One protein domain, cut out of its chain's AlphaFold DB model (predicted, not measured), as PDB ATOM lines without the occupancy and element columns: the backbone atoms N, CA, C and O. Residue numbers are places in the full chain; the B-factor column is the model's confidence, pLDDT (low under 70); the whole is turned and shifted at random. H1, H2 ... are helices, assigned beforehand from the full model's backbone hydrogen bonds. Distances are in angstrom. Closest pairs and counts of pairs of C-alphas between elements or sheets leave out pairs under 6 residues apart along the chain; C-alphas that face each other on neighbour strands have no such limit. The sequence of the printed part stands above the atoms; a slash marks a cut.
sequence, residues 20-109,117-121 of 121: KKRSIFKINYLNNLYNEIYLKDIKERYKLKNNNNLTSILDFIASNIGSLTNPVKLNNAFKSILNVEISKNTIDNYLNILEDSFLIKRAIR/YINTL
ATOM      1  N   LYS A  20      24.531  95.355  77.823       57.97
ATOM      2  CA  LYS A  20      23.111  95.721  77.696       57.97
ATOM      3  C   LYS A  20      22.791  96.359  76.339       57.97
ATOM      4  O   LYS A  20      21.722  96.131  75.781       57.97
ATOM      5  N   LYS A  21      23.731  97.131  75.777       63.94
ATOM      6  CA  LYS A  21      23.583  97.718  74.438       63.94
ATOM      7  C   LYS A  21      23.633  96.629  73.361       63.94
ATOM      8  O   LYS A  21      22.766  96.593  72.496       63.94
ATOM      9  N   ARG A  22      24.577  95.681  73.469       65.19
ATOM     10  CA  ARG A  22      24.695  94.530  72.550       65.19
ATOM     11  C   ARG A  22      23.457  93.623  72.589       65.19
ATOM     12  O   ARG A  22      22.996  93.196  71.534       65.19
ATOM     13  N   SER A  23      22.880  93.376  73.771       80.81
ATOM     14  CA  SER A  23      21.626  92.617  73.894       80.81
ATOM     15  C   SER A  23      20.437  93.350  73.268       80.81
ATOM     16  O   SER A  23      19.637  92.713  72.592       80.81
ATOM     17  N   ILE A  24      20.350  94.680  73.422       87.31
ATOM     18  CA  ILE A  24      19.324  95.503  72.760       87.31
ATOM     19  C   ILE A  24      19.427  95.387  71.234       87.31
ATOM     20  O   ILE A  24      18.420  95.162  70.570       87.31
ATOM     21  N   PHE A  25      20.638  95.479  70.673       88.94
ATOM     22  CA  PHE A  25      20.834  95.381  69.225       88.94
ATOM     23  C   PHE A  25      20.447  94.005  68.687       88.94
ATOM     24  O   PHE A  25      19.814  93.918  67.639       88.94
ATOM     25  N   LYS A  26      20.769  92.934  69.424       90.19
ATOM     26  CA  LYS A  26      20.372  91.571  69.052       90.19
ATOM     27  C   LYS A  26      18.850  91.407  69.039       90.19
ATOM     28  O   LYS A  26      18.314  90.844  68.093       90.19
ATOM     29  N   ILE A  27      18.165  91.915  70.065       91.50
ATOM     30  CA  ILE A  27      16.699  91.873  70.150       91.50
ATOM     31  C   ILE A  27      16.079  92.657  68.989       91.50
ATOM     32  O   ILE A  27      15.210  92.138  68.299       91.50
ATOM     33  N   ASN A  28      16.569  93.869  68.719       92.88
ATOM     34  CA  ASN A  28      16.065  94.693  67.622       92.88
ATOM     35  C   ASN A  28      16.268  94.029  66.258       92.88
ATOM     36  O   ASN A  28      15.356  94.051  65.440       92.88
ATOM     37  N   TYR A  29      17.427  93.411  66.024       92.31
ATOM     38  CA  TYR A  29      17.685  92.676  64.789       92.31
ATOM     39  C   TYR A  29      16.694  91.521  64.595       92.31
ATOM     40  O   TYR A  29      16.090  91.411  63.532       92.31
ATOM     41  N   LEU A  30      16.475  90.701  65.631       89.88
ATOM     42  CA  LEU A  30      15.525  89.586  65.571       89.88
ATOM     43  C   LEU A  30      14.084  90.064  65.371       89.88
ATOM     44  O   LEU A  30      13.362  89.489  64.564       89.88
ATOM     45  N   ASN A  31      13.684  91.143  66.044       90.81
ATOM     46  CA  ASN A  31      12.362  91.739  65.861       90.81
ATOM     47  C   ASN A  31      12.175  92.272  64.436       90.81
ATOM     48  O   ASN A  31      11.110  92.097  63.850       90.81
ATOM     49  N   ASN A  32      13.205  92.895  63.861       92.50
ATOM     50  CA  ASN A  32      13.139  93.398  62.495       92.50
ATOM     51  C   ASN A  32      13.038  92.249  61.485       92.50
ATOM     52  O   ASN A  32      12.213  92.296  60.582       92.50
ATOM     53  N   LEU A  33      13.825  91.189  61.684       90.50
ATOM     54  CA  LEU A  33      13.761  89.972  60.877       90.50
ATOM     55  C   LEU A  33      12.363  89.331  60.939       90.50
ATOM     56  O   LEU A  33      11.788  88.981  59.912       90.50
ATOM     57  N   TYR A  34      11.802  89.220  62.145       88.50
ATOM     58  CA  TYR A  34      10.457  88.696  62.384       88.50
ATOM     59  C   TYR A  34       9.372  89.505  61.663       88.50
ATOM     60  O   TYR A  34       8.528  88.930  60.976       88.50
ATOM     61  N   ASN A  35       9.412  90.833  61.775       88.19
ATOM     62  CA  ASN A  35       8.382  91.700  61.210       88.19
ATOM     63  C   ASN A  35       8.484  91.839  59.685       88.19
ATOM     64  O   ASN A  35       7.474  91.705  58.996       88.19
ATOM     65  N   GLU A  36       9.685  92.102  59.168       87.19
ATOM     66  CA  GLU A  36       9.882  92.486  57.765       87.19
ATOM     67  C   GLU A  36      10.036  91.301  56.822       87.19
ATOM     68  O   GLU A  36       9.697  91.420  55.649       87.19
ATOM     69  N   ILE A  37      10.549  90.169  57.307       87.44
ATOM     70  CA  ILE A  37      10.749  88.992  56.461       87.44
ATOM     71  C   ILE A  37       9.603  88.016  56.683       87.44
ATOM     72  O   ILE A  37       8.828  87.762  55.770       87.44
ATOM     73  N   TYR A  38       9.443  87.511  57.906       85.62
ATOM     74  CA  TYR A  38       8.493  86.428  58.156       85.62
ATOM     75  C   TYR A  38       7.037  86.901  58.141       85.62
ATOM     76  O   TYR A  38       6.234  86.410  57.350       85.62
ATOM     77  N   LEU A  39       6.664  87.869  58.987       86.94
ATOM     78  CA  LEU A  39       5.266  88.307  59.059       86.94
ATOM     79  C   LEU A  39       4.793  88.980  57.772       86.94
ATOM     80  O   LEU A  39       3.626  88.825  57.405       86.94
ATOM     81  N   LYS A  40       5.664  89.742  57.109       88.00
ATOM     82  CA  LYS A  40       5.336  90.397  55.845       88.00
ATOM     83  C   LYS A  40       5.092  89.381  54.728       88.00
ATOM     84  O   LYS A  40       4.031  89.447  54.113       88.00
ATOM     85  N   ASP A  41       5.984  88.402  54.554       87.50
ATOM     86  CA  ASP A  41       5.827  87.352  53.536       87.50
ATOM     87  C   ASP A  41       4.524  86.564  53.732       87.50
ATOM     88  O   ASP A  41       3.760  86.362  52.790       87.50
ATOM     89  N   ILE A  42       4.192  86.205  54.976       89.94
ATOM     90  CA  ILE A  42       2.943  85.494  55.291       89.94
ATOM     91  C   ILE A  42       1.717  86.337  54.930       89.94
ATOM     92  O   ILE A  42       0.773  85.846  54.306       89.94
ATOM     93  N   LYS A  43       1.709  87.617  55.321       87.38
ATOM     94  CA  LYS A  43       0.580  88.519  55.050       87.38
ATOM     95  C   LYS A  43       0.364  88.713  53.552       87.38
ATOM     96  O   LYS A  43      -0.784  88.677  53.109       87.38
ATOM     97  N   GLU A  44       1.441  88.902  52.796       88.06
ATOM     98  CA  GLU A  44       1.399  89.118  51.348       88.06
ATOM     99  C   GLU A  44       0.984  87.845  50.600       88.06
ATOM    100  O   GLU A  44       0.071  87.889  49.771       88.06
ATOM    101  N   ARG A  45       1.565  86.690  50.953       88.44
ATOM    102  CA  ARG A  45       1.275  85.389  50.330       88.44
ATOM    103  C   ARG A  45      -0.175  84.952  50.524       88.44
ATOM    104  O   ARG A  45      -0.820  84.521  49.570       88.44
ATOM    105  N   TYR A  46      -0.699  85.087  51.741       87.00
ATOM    106  CA  TYR A  46      -2.047  84.625  52.094       87.00
ATOM    107  C   TYR A  46      -3.117  85.729  52.045       87.00
ATOM    108  O   TYR A  46      -4.279  85.466  52.354       87.00
ATOM    109  N   LYS A  47      -2.752  86.959  51.644       85.00
ATOM    110  CA  LYS A  47      -3.647  88.128  51.499       85.00
ATOM    111  C   LYS A  47      -4.559  88.342  52.714       85.00
ATOM    112  O   LYS A  47      -5.766  88.573  52.589       85.00
ATOM    113  N   LEU A  48      -3.978  88.235  53.906       80.75
ATOM    114  CA  LEU A  48      -4.718  88.331  55.161       80.75
ATOM    115  C   LEU A  48      -5.232  89.766  55.367       80.75
ATOM    116  O   LEU A  48      -4.475  90.729  55.264       80.75
ATOM    117  N   LYS A  49      -6.538  89.904  55.636       66.56
ATOM    118  CA  LYS A  49      -7.191  91.207  55.878       66.56
ATOM    119  C   LYS A  49      -7.137  91.634  57.352       66.56
ATOM    120  O   LYS A  49      -6.931  92.808  57.631       66.56
ATOM    121  N   ASN A  50      -7.303  90.688  58.284       64.38
ATOM    122  CA  ASN A  50      -7.352  90.931  59.733       64.38
ATOM    123  C   ASN A  50      -6.237  90.159  60.453       64.38
ATOM    124  O   ASN A  50      -6.418  89.026  60.897       64.38
ATOM    125  N   ASN A  51      -5.071  90.792  60.568       69.81
ATOM    126  CA  ASN A  51      -3.814  90.099  60.877       69.81
ATOM    127  C   ASN A  51      -3.545  89.972  62.378       69.81
ATOM    128  O   ASN A  51      -2.749  89.132  62.793       69.81
ATOM    129  N   ASN A  52      -4.213  90.800  63.184       81.19
ATOM    130  CA  ASN A  52      -3.997  90.865  64.627       81.19
ATOM    131  C   ASN A  52      -4.269  89.505  65.281       81.19
ATOM    132  O   ASN A  52      -3.496  89.056  66.119       81.19
ATOM    133  N   ASN A  53      -5.301  88.800  64.807       86.44
ATOM    134  CA  ASN A  53      -5.683  87.489  65.323       86.44
ATOM    135  C   ASN A  53      -4.603  86.423  65.078       86.44
ATOM    136  O   ASN A  53      -4.354  85.609  65.960       86.44
ATOM    137  N   LEU A  54      -3.945  86.433  63.910       88.75
ATOM    138  CA  LEU A  54      -2.886  85.468  63.592       88.75
ATOM    139  C   LEU A  54      -1.662  85.685  64.484       88.75
ATOM    140  O   LEU A  54      -1.135  84.727  65.045       88.75
ATOM    141  N   THR A  55      -1.242  86.939  64.663       88.81
ATOM    142  CA  THR A  55      -0.118  87.267  65.549       88.81
ATOM    143  C   THR A  55      -0.434  86.905  66.998       88.81
ATOM    144  O   THR A  55       0.380  86.251  67.640       88.81
ATOM    145  N   SER A  56      -1.644  87.197  67.492       89.19
ATOM    146  CA  SER A  56      -2.053  86.789  68.842       89.19
ATOM    147  C   SER A  56      -2.063  85.268  69.033       89.19
ATOM    148  O   SER A  56      -1.705  84.784  70.105       89.19
ATOM    149  N   ILE A  57      -2.460  84.498  68.013       90.19
ATOM    150  CA  ILE A  57      -2.400  83.028  68.053       90.19
ATOM    151  C   ILE A  57      -0.952  82.552  68.125       90.19
ATOM    152  O   ILE A  57      -0.643  81.687  68.943       90.19
ATOM    153  N   LEU A  58      -0.064  83.129  67.316       90.38
ATOM    154  CA  LEU A  58       1.353  82.783  67.335       90.38
ATOM    155  C   LEU A  58       1.995  83.103  68.693       90.38
ATOM    156  O   LEU A  58       2.660  82.237  69.258       90.38
ATOM    157  N   ASP A  59       1.724  84.280  69.261       90.00
ATOM    158  CA  ASP A  59       2.207  84.672  70.591       90.00
ATOM    159  C   ASP A  59       1.690  83.724  71.682       90.00
ATOM    160  O   ASP A  59       2.439  83.296  72.567       90.00
ATOM    161  N   PHE A  60       0.413  83.335  71.605       89.69
ATOM    162  CA  PHE A  60      -0.175  82.383  72.542       89.69
ATOM    163  C   PHE A  60       0.501  81.007  72.460       89.69
ATOM    164  O   PHE A  60       0.802  80.413  73.498       89.69
ATOM    165  N   ILE A  61       0.754  80.495  71.252       90.69
ATOM    166  CA  ILE A  61       1.418  79.198  71.046       90.69
ATOM    167  C   ILE A  61       2.875  79.259  71.500       90.69
ATOM    168  O   ILE A  61       3.331  78.339  72.175       90.69
ATOM    169  N   ALA A  62       3.583  80.346  71.183       90.56
ATOM    170  CA  ALA A  62       4.961  80.557  71.606       90.56
ATOM    171  C   ALA A  62       5.082  80.597  73.139       90.56
ATOM    172  O   ALA A  62       5.996  80.002  73.705       90.56
ATOM    173  N   SER A  63       4.120  81.233  73.816       90.19
ATOM    174  CA  SER A  63       4.015  81.243  75.280       90.19
ATOM    175  C   SER A  63       3.697  79.858  75.866       90.19
ATOM    176  O   SER A  63       4.208  79.490  76.921       90.19
ATOM    177  N   ASN A  64       2.893  79.054  75.163       88.12
ATOM    178  CA  ASN A  64       2.455  77.723  75.595       88.12
ATOM    179  C   ASN A  64       3.243  76.577  74.938       88.12
ATOM    180  O   ASN A  64       2.695  75.492  74.708       88.12
ATOM    181  N   ILE A  65       4.522  76.792  74.625       88.88
ATOM    182  CA  ILE A  65       5.339  75.762  73.982       88.88
ATOM    183  C   ILE A  65       5.455  74.518  74.877       88.88
ATOM    184  O   ILE A  65       5.683  74.607  76.082       88.88
ATOM    185  N   GLY A  66       5.241  73.334  74.297       82.62
ATOM    186  CA  GLY A  66       5.220  72.062  75.033       82.62
ATOM    187  C   GLY A  66       3.881  71.710  75.699       82.62
ATOM    188  O   GLY A  66       3.738  70.605  76.222       82.62
ATOM    189  N   SER A  67       2.879  72.592  75.645       85.62
ATOM    190  CA  SER A  67       1.520  72.292  76.110       85.62
ATOM    191  C   SER A  67       0.662  71.631  75.024       85.62
ATOM    192  O   SER A  67       0.879  71.795  73.824       85.62
ATOM    193  N   LEU A  68      -0.364  70.887  75.448       82.44
ATOM    194  CA  LEU A  68      -1.312  70.219  74.554       82.44
ATOM    195  C   LEU A  68      -2.387  71.195  74.067       82.44
ATOM    196  O   LEU A  68      -3.465  71.301  74.671       82.44
ATOM    197  N   THR A  69      -2.118  71.856  72.946       84.75
ATOM    198  CA  THR A  69      -3.045  72.771  72.277       84.75
ATOM    199  C   THR A  69      -3.754  72.088  71.104       84.75
ATOM    200  O   THR A  69      -3.247  71.156  70.488       84.75
ATOM    201  N   ASN A  70      -4.995  72.498  70.843       86.88
ATOM    202  CA  ASN A  70      -5.762  72.102  69.661       86.88
ATOM    203  C   ASN A  70      -6.683  73.274  69.255       86.88
ATOM    204  O   ASN A  70      -6.920  74.153  70.094       86.88
ATOM    205  N   PRO A  71      -7.226  73.306  68.023       90.12
ATOM    206  CA  PRO A  71      -8.054  74.424  67.558       90.12
ATOM    207  C   PRO A  71      -9.265  74.719  68.457       90.12
ATOM    208  O   PRO A  71      -9.629  75.874  68.655       90.12
ATOM    209  N   VAL A  72      -9.868  73.688  69.064       89.94
ATOM    210  CA  VAL A  72     -11.017  73.831  69.978       89.94
ATOM    211  C   VAL A  72     -10.611  74.505  71.290       89.94
ATOM    212  O   VAL A  72     -11.296  75.409  71.760       89.94
ATOM    213  N   LYS A  73      -9.489  74.092  71.879       88.25
ATOM    214  CA  LYS A  73      -8.936  74.688  73.097       88.25
ATOM    215  C   LYS A  73      -8.510  76.128  72.853       88.25
ATOM    216  O   LYS A  73      -8.770  76.968  73.704       88.25
ATOM    217  N   LEU A  74      -7.901  76.407  71.699       90.19
ATOM    218  CA  LEU A  74      -7.547  77.763  71.292       90.19
ATOM    219  C   LEU A  74      -8.802  78.624  71.144       90.19
ATOM    220  O   LEU A  74      -8.878  79.675  71.763       90.19
ATOM    221  N   ASN A  75      -9.826  78.154  70.427       91.62
ATOM    222  CA  ASN A  75     -11.105  78.860  70.309       91.62
ATOM    223  C   ASN A  75     -11.689  79.217  71.684       91.62
ATOM    224  O   ASN A  75     -12.018  80.376  71.930       91.62
ATOM    225  N   ASN A  76     -11.741  78.244  72.598       89.94
ATOM    226  CA  ASN A  76     -12.262  78.461  73.943       89.94
ATOM    227  C   ASN A  76     -11.407  79.457  74.741       89.94
ATOM    228  O   ASN A  76     -11.968  80.309  75.418       89.94
ATOM    229  N   ALA A  77     -10.075  79.377  74.650       87.69
ATOM    230  CA  ALA A  77      -9.159  80.282  75.347       87.69
ATOM    231  C   ALA A  77      -9.254  81.724  74.826       87.69
ATOM    232  O   ALA A  77      -9.304  82.665  75.615       87.69
ATOM    233  N   PHE A  78      -9.331  81.909  73.507       87.50
ATOM    234  CA  PHE A  78      -9.513  83.228  72.897       87.50
ATOM    235  C   PHE A  78     -10.872  83.834  73.255       87.50
ATOM    236  O   PHE A  78     -10.950  85.025  73.563       87.50
ATOM    237  N   LYS A  79     -11.921  83.006  73.301       89.25
ATOM    238  CA  LYS A  79     -13.253  83.442  73.715       89.25
ATOM    239  C   LYS A  79     -13.308  83.817  75.198       89.25
ATOM    240  O   LYS A  79     -13.895  84.837  75.526       89.25
ATOM    241  N   SER A  80     -12.709  83.028  76.092       87.44
ATOM    242  CA  SER A  80     -12.823  83.255  77.540       87.44
ATOM    243  C   SER A  80     -11.857  84.306  78.090       87.44
ATOM    244  O   SER A  80     -12.230  85.040  78.999       87.44
ATOM    245  N   ILE A  81     -10.626  84.377  77.575       82.25
ATOM    246  CA  ILE A  81      -9.564  85.232  78.134       82.25
ATOM    247  C   ILE A  81      -9.491  86.571  77.403       82.25
ATOM    248  O   ILE A  81      -9.373  87.618  78.033       82.25
ATOM    249  N   LEU A  82      -9.530  86.539  76.069       76.06
ATOM    250  CA  LEU A  82      -9.337  87.726  75.232       76.06
ATOM    251  C   LEU A  82     -10.665  88.343  74.776       76.06
ATOM    252  O   LEU A  82     -10.663  89.439  74.224       76.06
ATOM    253  N   ASN A  83     -11.787  87.652  75.013       82.00
ATOM    254  CA  ASN A  83     -13.124  88.031  74.556       82.00
ATOM    255  C   ASN A  83     -13.191  88.275  73.034       82.00
ATOM    256  O   ASN A  83     -13.959  89.107  72.554       82.00
ATOM    257  N   VAL A  84     -12.358  87.551  72.273       82.50
ATOM    258  CA  VAL A  84     -12.317  87.605  70.808       82.50
ATOM    259  C   VAL A  84     -12.959  86.341  70.257       82.50
ATOM    260  O   VAL A  84     -12.502  85.225  70.516       82.50
ATOM    261  N   GLU A  85     -14.004  86.507  69.450       83.00
ATOM    262  CA  GLU A  85     -14.656  85.387  68.777       83.00
ATOM    263  C   GLU A  85     -13.938  85.054  67.466       83.00
ATOM    264  O   GLU A  85     -14.104  85.715  66.442       83.00
ATOM    265  N   ILE A  86     -13.118  84.002  67.496       87.12
ATOM    266  CA  ILE A  86     -12.447  83.455  66.312       87.12
ATOM    267  C   ILE A  86     -12.984  82.054  66.075       87.12
ATOM    268  O   ILE A  86     -12.891  81.210  66.963       87.12
ATOM    269  N   SER A  87     -13.527  81.770  64.890       89.69
ATOM    270  CA  SER A  87     -14.049  80.434  64.585       89.69
ATOM    271  C   SER A  87     -12.947  79.363  64.628       89.69
ATOM    272  O   SER A  87     -11.781  79.636  64.335       89.69
ATOM    273  N   LYS A  88     -13.317  78.120  64.958       91.00
ATOM    274  CA  LYS A  88     -12.383  76.978  64.974       91.00
ATOM    275  C   LYS A  88     -11.714  76.775  63.610       91.00
ATOM    276  O   LYS A  88     -10.507  76.585  63.571       91.00
ATOM    277  N   ASN A  89     -12.473  76.895  62.518       91.50
ATOM    278  CA  ASN A  89     -11.952  76.805  61.150       91.50
ATOM    279  C   ASN A  89     -10.940  77.913  60.846       91.50
ATOM    280  O   ASN A  89      -9.929  77.666  60.203       91.50
ATOM    281  N   THR A  90     -11.186  79.135  61.319       90.69
ATOM    282  CA  THR A  90     -10.241  80.243  61.134       90.69
ATOM    283  C   THR A  90      -8.941  79.995  61.898       90.69
ATOM    284  O   THR A  90      -7.868  80.241  61.359       90.69
ATOM    285  N   ILE A  91      -9.022  79.479  63.129       92.00
ATOM    286  CA  ILE A  91      -7.836  79.094  63.910       92.00
ATOM    287  C   ILE A  91      -7.070  77.978  63.206       92.00
ATOM    288  O   ILE A  91      -5.853  78.067  63.102       92.00
ATOM    289  N   ASP A  92      -7.767  76.959  62.704       93.06
ATOM    290  CA  ASP A  92      -7.145  75.848  61.986       93.06
ATOM    291  C   ASP A  92      -6.418  76.328  60.722       93.06
ATOM    292  O   ASP A  92      -5.240  76.034  60.534       93.06
ATOM    293  N   ASN A  93      -7.055  77.194  59.928       92.38
ATOM    294  CA  ASN A  93      -6.407  77.832  58.780       92.38
ATOM    295  C   ASN A  93      -5.164  78.631  59.185       92.38
ATOM    296  O   ASN A  93      -4.146  78.555  58.505       92.38
ATOM    297  N   TYR A  94      -5.214  79.383  60.287       91.94
ATOM    298  CA  TYR A  94      -4.041  80.109  60.770       91.94
ATOM    299  C   TYR A  94      -2.920  79.174  61.228       91.94
ATOM    300  O   TYR A  94      -1.761  79.447  60.930       91.94
ATOM    301  N   LEU A  95      -3.236  78.064  61.897       92.38
ATOM    302  CA  LEU A  95      -2.242  77.052  62.258       92.38
ATOM    303  C   LEU A  95      -1.598  76.424  61.019       92.38
ATOM    304  O   LEU A  95      -0.378  76.293  60.991       92.38
ATOM    305  N   ASN A  96      -2.390  76.105  59.993       92.75
ATOM    306  CA  ASN A  96      -1.885  75.565  58.730       92.75
ATOM    307  C   ASN A  96      -0.965  76.572  58.026       92.75
ATOM    308  O   ASN A  96       0.151  76.226  57.667       92.75
ATOM    309  N   ILE A  97      -1.366  77.847  57.944       92.38
ATOM    310  CA  ILE A  97      -0.527  78.919  57.387       92.38
ATOM    311  C   ILE A  97       0.808  79.030  58.132       92.38
ATOM    312  O   ILE A  97       1.859  79.167  57.508       92.38
ATOM    313  N   LEU A  98       0.786  78.984  59.467       91.50
ATOM    314  CA  LEU A  98       1.997  79.063  60.287       91.50
ATOM    315  C   LEU A  98       2.882  77.814  60.134       91.50
ATOM    316  O   LEU A  98       4.108  77.940  60.178       91.50
ATOM    317  N   GLU A  99       2.285  76.633  59.951       92.25
ATOM    318  CA  GLU A  99       3.001  75.382  59.671       92.25
ATOM    319  C   GLU A  99       3.655  75.414  58.279       92.25
ATOM    320  O   GLU A  99       4.848  75.137  58.163       92.25
ATOM    321  N   ASP A 100       2.923  75.851  57.252       91.31
ATOM    322  CA  ASP A 100       3.417  76.002  55.876       91.31
ATOM    323  C   ASP A 100       4.512  77.072  55.760       91.31
ATOM    324  O   ASP A 100       5.382  77.010  54.893       91.31
ATOM    325  N   SER A 101       4.485  78.057  56.659       90.31
ATOM    326  CA  SER A 101       5.506  79.106  56.759       90.31
ATOM    327  C   SER A 101       6.701  78.695  57.627       90.31
ATOM    328  O   SER A 101       7.557  79.527  57.921       90.31
ATOM    329  N   PHE A 102       6.752  77.433  58.066       89.56
ATOM    330  CA  PHE A 102       7.801  76.861  58.916       89.56
ATOM    331  C   PHE A 102       8.008  77.581  60.262       89.56
ATOM    332  O   PHE A 102       9.046  77.412  60.902       89.56
ATOM    333  N   LEU A 103       7.027  78.367  60.722       89.81
ATOM    334  CA  LEU A 103       7.089  79.044  62.022       89.81
ATOM    335  C   LEU A 103       6.744  78.101  63.173       89.81
ATOM    336  O   LEU A 103       7.263  78.247  64.279       89.81
ATOM    337  N   ILE A 104       5.862  77.139  62.913       91.25
ATOM    338  CA  ILE A 104       5.486  76.101  63.867       91.25
ATOM    339  C   ILE A 104       5.525  74.737  63.190       91.25
ATOM    340  O   ILE A 104       5.461  74.625  61.969       91.25
ATOM    341  N   LYS A 105       5.583  73.679  63.998       90.25
ATOM    342  CA  LYS A 105       5.411  72.314  63.514       90.25
ATOM    343  C   LYS A 105       4.433  71.568  64.398       90.25
ATOM    344  O   LYS A 105       4.510  71.640  65.625       90.25
ATOM    345  N   ARG A 106       3.523  70.825  63.772       87.81
ATOM    346  CA  ARG A 106       2.614  69.936  64.488       87.81
ATOM    347  C   ARG A 106       3.397  68.801  65.137       87.81
ATOM    348  O   ARG A 106       4.143  68.088  64.469       87.81
ATOM    349  N   ALA A 107       3.203  68.624  66.439       85.94
ATOM    350  CA  ALA A 107       3.795  67.528  67.187       85.94
ATOM    351  C   ALA A 107       2.790  66.381  67.339       85.94
ATOM    352  O   ALA A 107       1.678  66.579  67.836       85.94
ATOM    353  N   ILE A 108       3.202  65.172  66.958       82.75
ATOM    354  CA  ILE A 108       2.444  63.953  67.253       82.75
ATOM    355  C   ILE A 108       2.731  63.577  68.704       82.75
ATOM    356  O   ILE A 108       3.881  63.492  69.139       82.75
ATOM    357  N   ARG A 109       1.673  63.364  69.484       82.25
ATOM    358  CA  ARG A 109       1.808  62.964  70.884       82.25
ATOM    359  C   ARG A 109       2.363  61.540  70.965       82.25
ATOM    360  O   ARG A 109       1.810  60.613  70.378       82.25
ATOM    361  N   TYR A 117      -4.772  56.553  69.614       79.81
ATOM    362  CA  TYR A 117      -3.743  56.906  68.633       79.81
ATOM    363  C   TYR A 117      -4.348  57.438  67.328       79.81
ATOM    364  O   TYR A 117      -3.776  58.325  66.705       79.81
ATOM    365  N   ILE A 118      -5.548  56.971  66.965       80.12
ATOM    366  CA  ILE A 118      -6.265  57.426  65.765       80.12
ATOM    367  C   ILE A 118      -6.536  58.934  65.840       80.12
ATOM    368  O   ILE A 118      -6.413  59.627  64.843       80.12
ATOM    369  N   ASN A 119      -6.808  59.466  67.035       72.88
ATOM    370  CA  ASN A 119      -7.013  60.902  67.251       72.88
ATOM    371  C   ASN A 119      -5.730  61.749  67.113       72.88
ATOM    372  O   ASN A 119      -5.792  62.961  67.322       72.88
ATOM    373  N   THR A 120      -4.570  61.132  66.876       71.25
ATOM    374  CA  THR A 120      -3.278  61.823  66.737       71.25
ATOM    375  C   THR A 120      -2.608  61.652  65.383       71.25
ATOM    376  O   THR A 120      -1.540  62.232  65.187       71.25
ATOM    377  N   LEU A 121      -3.228  60.875  64.493       67.19
ATOM    378  CA  LEU A 121      -2.937  60.860  63.062       67.19
ATOM    379  C   LEU A 121      -3.583  62.090  62.411       67.19
ATOM    380  O   LEU A 121      -2.921  62.691  61.540       67.19
TER     381      LEU A 121
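Overview. This is residues 20 to 109 and 117 to 121 of the 121 residues of an uncharacterized protein of Mycoplasma hyosynoviae (UniProt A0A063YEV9). Residues 20 to 37 of the long helix H1 stick out as an arm from a small body where H4 meets H2 and H3 at steep tilts; tiny H5 lies apart at the far end. The 95 printed residues, with five named helices, H1 to H5, and no named strand, are all helix in class. The whole is only just loose, close to compact, radius of gyration of the C-alphas 15.1 A, and spans 48 by 30 by 27 A.

Along the chain. H1, residues 20 to 46, starts at C-alpha (23.111, 95.721, 77.696) and is 37.6 A long. H2 is residues 52 to 63, H3 71 to 81, H4 88 to 100, 18.3 A, and H5 117 to 120, ending at C-alpha (-3.278, 61.823, 66.737).

Arrangement. H4, with residues 88 to 92 alone, touches H3 at 66 degrees, closest C-alphas Pro 71 and Lys 88, 5.7 A. H2, with residues 54 to 58 alone, only just touches H4, with 3 pairs of C-alphas within 8 A, the closest Leu 54 and Tyr 94, 6.2 A. H1 is close to but not clearly touching H4, closest C-alphas Ile 42 and Ile 97, 7.7 A. Every O i to N i+4 pair is within hydrogen-bond range in H2, H3 and H4, 20 of 23 in H1; H5 is too short for one.

Size, cuts and confidence. Residues 110 to 116 are cut out, an 8.5 A gap between C-alphas 109 and 117. No link printed whole is long. pLDDT is under 70 at residues 20 to 22, 49 to 51 and 121.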